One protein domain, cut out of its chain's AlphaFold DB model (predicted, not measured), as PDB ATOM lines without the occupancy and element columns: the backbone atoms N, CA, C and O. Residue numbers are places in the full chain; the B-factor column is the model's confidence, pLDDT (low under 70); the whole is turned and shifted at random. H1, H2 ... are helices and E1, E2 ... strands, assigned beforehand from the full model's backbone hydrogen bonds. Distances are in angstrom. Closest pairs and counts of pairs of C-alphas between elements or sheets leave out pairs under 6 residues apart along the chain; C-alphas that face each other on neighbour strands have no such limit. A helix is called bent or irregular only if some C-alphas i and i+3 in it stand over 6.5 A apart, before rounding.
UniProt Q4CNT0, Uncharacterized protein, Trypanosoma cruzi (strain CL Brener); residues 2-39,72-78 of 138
ATOM      1  N   ALA A   2     358.663 497.104 392.617       92.13
ATOM      2  CA  ALA A   2     359.337 497.115 393.921       92.13
ATOM      3  C   ALA A   2     360.792 497.627 393.876       92.13
ATOM      4  O   ALA A   2     361.151 498.506 394.647       92.13
ATOM      5  N   GLU A   3     361.608 497.166 392.918       92.01
ATOM      6  CA  GLU A   3     362.997 497.644 392.771       92.01
ATOM      7  C   GLU A   3     363.091 499.169 392.574       92.01
ATOM      8  O   GLU A   3     363.974 499.822 393.128       92.01
ATOM      9  N   VAL A   4     362.182 499.746 391.785       94.60
ATOM     10  CA  VAL A   4     362.152 501.190 391.518       94.60
ATOM     11  C   VAL A   4     361.675 501.944 392.756       94.60
ATOM     12  O   VAL A   4     362.289 502.940 393.116       94.60
ATOM     13  N   ALA A   5     360.653 501.424 393.440       94.26
ATOM     14  CA  ALA A   5     360.088 502.022 394.648       94.26
ATOM     15  C   ALA A   5     361.149 502.139 395.754       94.26
ATOM     16  O   ALA A   5     361.376 503.225 396.283       94.26
ATOM     17  N   VAL A   6     361.901 501.056 396.000       94.04
ATOM     18  CA  VAL A   6     363.008 501.033 396.971       94.04
ATOM     19  C   VAL A   6     364.096 502.043 396.608       94.04
ATOM     20  O   VAL A   6     364.563 502.778 397.470       94.04
ATOM     21  N   LYS A   7     364.488 502.126 395.330       92.84
ATOM     22  CA  LYS A   7     365.515 503.083 394.879       92.84
ATOM     23  C   LYS A   7     365.088 504.541 395.013       92.84
ATOM     24  O   LYS A   7     365.950 505.405 395.133       92.84
ATOM     25  N   GLN A   8     363.791 504.815 394.933       91.06
ATOM     26  CA  GLN A   8     363.247 506.167 395.024       91.06
ATOM     27  C   GLN A   8     362.834 506.554 396.444       91.06
ATOM     28  O   GLN A   8     362.578 507.727 396.684       91.06
ATOM     29  N   GLY A   9     362.776 505.590 397.367       93.09
ATOM     30  CA  GLY A   9     362.288 505.812 398.726       93.09
ATOM     31  C   GLY A   9     360.774 506.025 398.799       93.09
ATOM     32  O   GLY A   9     360.307 506.681 399.721       93.09
ATOM     33  N   ILE A  10     360.012 505.491 397.836       93.91
ATOM     34  CA  ILE A  10     358.549 505.613 397.800       93.91
ATOM     35  C   ILE A  10     357.918 504.317 398.305       93.91
ATOM     36  O   ILE A  10     358.269 503.224 397.854       93.91
ATOM     37  N   ASP A  11     356.948 504.450 399.207       92.62
ATOM     38  CA  ASP A  11     356.126 503.341 399.689       92.62
ATOM     39  C   ASP A  11     354.951 503.091 398.732       92.62
ATOM     40  O   ASP A  11     353.907 503.745 398.789       92.62
ATOM     41  N   VAL A  12     355.158 502.159 397.801       94.38
ATOM     42  CA  VAL A  12     354.142 501.733 396.835       94.38
ATOM     43  C   VAL A  12     353.480 500.454 397.340       94.38
ATOM     44  O   VAL A  12     354.124 499.408 397.409       94.38
ATOM     45  N   LYS A  13     352.172 500.511 397.610       94.01
ATOM     46  CA  LYS A  13     351.355 499.342 397.957       94.01
ATOM     47  C   LYS A  13     351.157 498.413 396.771       94.01
ATOM     48  O   LYS A  13     351.298 497.199 396.903       94.01
ATOM     49  N   ASN A  14     350.778 498.971 395.623       94.03
ATOM     50  CA  ASN A  14     350.464 498.185 394.438       94.03
ATOM     51  C   ASN A  14     350.673 498.980 393.144       94.03
ATOM     52  O   ASN A  14     350.505 500.197 393.104       94.03
ATOM     53  N   VAL A  15     350.996 498.267 392.066       94.44
ATOM     54  CA  VAL A  15     350.995 498.797 390.701       94.44
ATOM     55  C   VAL A  15     350.238 497.826 389.815       94.44
ATOM     56  O   VAL A  15     350.598 496.653 389.726       94.44
ATOM     57  N   THR A  16     349.211 498.316 389.129       94.18
ATOM     58  CA  THR A  16     348.348 497.483 388.286       94.18
ATOM     59  C   THR A  16     348.233 498.090 386.903       94.18
ATOM     60  O   THR A  16     348.062 499.293 386.780       94.18
ATOM     61  N   MET A  17     348.275 497.272 385.855       91.93
ATOM     62  CA  MET A  17     348.000 497.727 384.492       91.93
ATOM     63  C   MET A  17     346.669 497.147 384.022       91.93
ATOM     64  O   MET A  17     346.388 495.970 384.255       91.93
ATOM     65  N   ARG A  18     345.842 497.975 383.384       92.24
ATOM     66  CA  ARG A  18     344.533 497.590 382.850       92.24
ATOM     67  C   ARG A  18     344.369 498.099 381.427       92.24
ATOM     68  O   ARG A  18     344.911 499.135 381.063       92.24
ATOM     69  N   LEU A  19     343.615 497.349 380.636       91.14
ATOM     70  CA  LEU A  19     343.138 497.797 379.336       91.14
ATOM     71  C   LEU A  19     341.791 498.494 379.545       91.14
ATOM     72  O   LEU A  19     340.860 497.871 380.058       91.14
ATOM     73  N   GLU A  20     341.677 499.753 379.144       90.25
ATOM     74  CA  GLU A  20     340.441 500.528 379.233       90.25
ATOM     75  C   GLU A  20     339.951 500.912 377.844       90.25
ATOM     76  O   GLU A  20     340.731 501.245 376.956       90.25
ATOM     77  N   LYS A  21     338.634 500.853 377.647       86.46
ATOM     78  CA  LYS A  21     337.994 501.349 376.429       86.46
ATOM     79  C   LYS A  21     337.623 502.806 376.656       86.46
ATOM     80  O   LYS A  21     336.640 503.082 377.338       86.46
ATOM     81  N   ASN A  22     338.390 503.718 376.079       80.05
ATOM     82  CA  ASN A  22     338.067 505.131 376.079       80.05
ATOM     83  C   ASN A  22     337.083 505.420 374.936       80.05
ATOM     84  O   ASN A  22     337.272 504.973 373.800       80.05
ATOM     85  N   LYS A  23     335.979 506.106 375.245       69.54
ATOM     86  CA  LYS A  23     334.962 506.487 374.260       69.54
ATOM     87  C   LYS A  23     334.999 508.002 374.117       69.54
ATOM     88  O   LYS A  23     334.359 508.720 374.877       69.54
ATOM     89  N   THR A  24     335.770 508.492 373.156       67.09
ATOM     90  CA  THR A  24     335.820 509.921 372.839       67.09
ATOM     91  C   THR A  24     334.474 510.311 372.223       67.09
ATOM     92  O   THR A  24     334.064 509.717 371.229       67.09
ATOM     93  N   GLY A  25     333.753 511.261 372.831       67.65
ATOM     94  CA  GLY A  25     332.319 511.517 372.586       67.65
ATOM     95  C   GLY A  25     331.900 511.834 371.141       67.65
ATOM     96  O   GLY A  25     330.711 511.829 370.838       67.65
ATOM     97  N   THR A  26     332.851 512.075 370.243       68.09
ATOM     98  CA  THR A  26     332.633 512.373 368.820       68.09
ATOM     99  C   THR A  26     333.047 511.252 367.866       68.09
ATOM    100  O   THR A  26     332.776 511.358 366.672       68.09
ATOM    101  N   GLN A  27     333.677 510.173 368.340       63.15
ATOM    102  CA  GLN A  27     334.195 509.116 367.470       63.15
ATOM    103  C   GLN A  27     333.312 507.863 367.530       63.15
ATOM    104  O   GLN A  27     333.006 507.337 368.600       63.15
ATOM    105  N   VAL A  28     332.911 507.354 366.361       66.67
ATOM    106  CA  VAL A  28     332.241 506.050 366.247       66.67
ATOM    107  C   VAL A  28     333.309 504.967 366.407       66.67
ATOM    108  O   VAL A  28     333.915 504.517 365.440       66.67
ATOM    109  N   GLY A  29     333.604 504.609 367.654       68.49
ATOM    110  CA  GLY A  29     334.620 503.622 367.998       68.49
ATOM    111  C   GLY A  29     334.988 503.668 369.478       68.49
ATOM    112  O   GLY A  29     334.613 504.587 370.201       68.49
ATOM    113  N   HIS A  30     335.711 502.647 369.931       74.63
ATOM    114  CA  HIS A  30     336.345 502.637 371.246       74.63
ATOM    115  C   HIS A  30     337.851 502.578 371.037       74.63
ATOM    116  O   HIS A  30     338.340 501.644 370.397       74.63
ATOM    117  N   GLU A  31     338.580 503.546 371.581       82.64
ATOM    118  CA  GLU A  31     340.032 503.465 371.636       82.64
ATOM    119  C   GLU A  31     340.422 502.635 372.854       82.64
ATOM    120  O   GLU A  31     339.889 502.812 373.947       82.64
ATOM    121  N   THR A  32     341.308 501.666 372.658       85.64
ATOM    122  CA  THR A  32     341.773 500.819 373.753       85.64
ATOM    123  C   THR A  32     343.076 501.394 374.281       85.64
ATOM    124  O   THR A  32     344.081 501.383 373.576       85.64
ATOM    125  N   VAL A  33     343.048 501.894 375.512       89.77
ATOM    126  CA  VAL A  33     344.173 502.566 376.165       89.77
ATOM    127  C   VAL A  33     344.687 501.687 377.294       89.77
ATOM    128  O   VAL A  33     343.917 501.006 377.974       89.77
ATOM    129  N   VAL A  34     345.999 501.673 377.497       91.90
ATOM    130  CA  VAL A  34     346.598 500.978 378.633       91.90
ATOM    131  C   VAL A  34     346.718 501.972 379.777       91.90
ATOM    132  O   VAL A  34     347.363 503.005 379.635       91.90
ATOM    133  N   VAL A  35     346.121 501.658 380.921       93.68
ATOM    134  CA  VAL A  35     346.151 502.513 382.108       93.68
ATOM    135  C   VAL A  35     346.931 501.820 383.214       93.68
ATOM    136  O   VAL A  35     346.631 500.685 383.594       93.68
ATOM    137  N   GLY A  36     347.965 502.492 383.712       94.04
ATOM    138  CA  GLY A  36     348.765 502.072 384.853       94.04
ATOM    139  C   GLY A  36     348.295 502.766 386.128       94.04
ATOM    140  O   GLY A  36     348.455 503.971 386.275       94.04
ATOM    141  N   TYR A  37     347.745 502.002 387.062       95.19
ATOM    142  CA  TYR A  37     347.317 502.457 388.381       95.19
ATOM    143  C   TYR A  37     348.427 502.257 389.408       95.19
ATOM    144  O   TYR A  37     348.924 501.138 389.561       95.19
ATOM    145  N   ILE A  38     348.781 503.316 390.133       95.67
ATOM    146  CA  ILE A  38     349.772 503.281 391.212       95.67
ATOM    147  C   ILE A  38     349.074 503.605 392.535       95.67
ATOM    148  O   ILE A  38     348.468 504.664 392.680       95.67
ATOM    149  N   ASP A  39     349.149 502.683 393.492       95.31
ATOM    150  CA  ASP A  39     348.678 502.872 394.864       95.31
ATOM    151  C   ASP A  39     349.879 503.169 395.765       95.31
ATOM    152  O   ASP A  39     350.663 502.273 396.086       95.31
ATOM    153  N   ARG A  72     348.077 506.765 386.320       92.51
ATOM    154  CA  ARG A  72     347.124 507.370 387.251       92.51
ATOM    155  C   ARG A  72     347.448 506.934 388.673       92.51
ATOM    156  O   ARG A  72     347.704 505.757 388.935       92.51
ATOM    157  N   SER A  73     347.385 507.876 389.605       91.94
ATOM    158  CA  SER A  73     347.375 507.540 391.025       91.94
ATOM    159  C   SER A  73     345.988 507.036 391.431       91.94
ATOM    160  O   SER A  73     344.973 507.636 391.067       91.94
ATOM    161  N   VAL A  74     345.928 505.957 392.215       89.40
ATOM    162  CA  VAL A  74     344.666 505.438 392.769       89.40
ATOM    163  C   VAL A  74     343.997 506.485 393.662       89.40
ATOM    164  O   VAL A  74     342.781 506.661 393.579       89.40
ATOM    165  N   SER A  75     344.773 507.250 394.435       77.79
ATOM    166  CA  SER A  75     344.239 508.323 395.282       77.79
ATOM    167  C   SER A  75     343.642 509.490 394.485       77.79
ATOM    168  O   SER A  75     342.755 510.164 394.996       77.79
ATOM    169  N   SER A  76     344.047 509.691 393.225       65.22
ATOM    170  CA  SER A  76     343.481 510.728 392.346       65.22
ATOM    171  C   SER A  76     342.207 510.270 391.620       65.22
ATOM    172  O   SER A  76     341.395 511.089 391.192       65.22
ATOM    173  N   THR A  77     342.005 508.957 391.462       60.90
ATOM    174  CA  THR A  77     340.900 508.410 390.647       60.90
ATOM    175  C   THR A  77     339.521 508.476 391.310       60.90
ATOM    176  O   THR A  77     338.511 508.333 390.627       60.90
ATOM    177  N   THR A  78     339.443 508.791 392.604       51.74
ATOM    178  CA  THR A  78     338.173 509.018 393.314       51.74
ATOM    179  C   THR A  78     337.456 510.317 392.927       51.74
ATOM    180  O   THR A  78     336.316 510.504 393.337       51.74
TER     181      THR A  78
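This is residues 2 to 39 and 72 to 78 of the 138 residues of an uncharacterized protein of Trypanosoma cruzi (strain CL Brener) (UniProt Q4CNT0). A long, bent hairpin of two antiparallel strands, E1 and E2, makes most of the length of a narrow model, with the link of residues 23 to 30 at one end and the helix H1 beyond the other. A second, very short helix, H2, lies beside the end of E2 that is nearer to H1, after a cut in the chain. The printed part has 45 residues, with two named helices and two named strands in the order H1, E1, E2, H2; the sheet has the order E1 - E2, and the class is mixed, helices and strands. The whole is a rod of 44 by 20 by 13 A, only just extended and close to loose, with a radius of gyration of the C-alphas of 14.4 A.

The sheet joins E1, residues 14 to 22, and E2, residues 31 to 39, which form a hairpin over a short link. Their directions stand at 158 degrees, antiparallel. The C-alphas of residues 14 and 39 face each other at 5.0 A, and those of 22 and 31 at 5.1 A. N 18 and O 35, at 2.8 A, and N 37 and O 16, at 2.7 A, are within hydrogen-bond range. E1 bends by 54 degrees at residue 19. Residues 37 to 38 of E2 also pair with residues 72 to 73, parallel. H2, residues 74 to 78, follows that pairing; its closest C-alpha pair with E2 is Asp 39 and Val 74, 5.2 A apart. H2 is apart from E1. H1, residues 2 to 8, is apart from both E2 and H2, and a tight link joins it to E1. In H1 every O i to N i+4 pair is within hydrogen-bond range; in H2 0 of 1 is, beside 1 of 2 O i to N i+3 pairs.

E1 is 23.2 A long from first to last C-alpha, beginning at C-alpha 14 (350.464, 498.185, 394.438). E2 is 24.8 A long and ends at C-alpha 39 (348.678, 502.872, 394.864). H1 begins at C-alpha 2 (359.337, 497.115, 393.921) and is 9.9 A long. H2 is 7.4 A long and ends at C-alpha 78 (338.173, 509.018, 393.314); it is neither bent nor irregular, but only just: C-alphas 75 and 78 are 6.4 A apart.

The two C-alphas farthest apart are those of Gly 9 and Val 28, at 44.2 A. Residues 40 to 71 are not printed, and C-alphas 39 and 72 are 9.0 A apart across this cut, which falls in the link from E2 to H2. Of the links that are printed whole, none is long. The mean pLDDT of the printed part is 85.2; residues 23 to 29 and 76 to 78 are under 70.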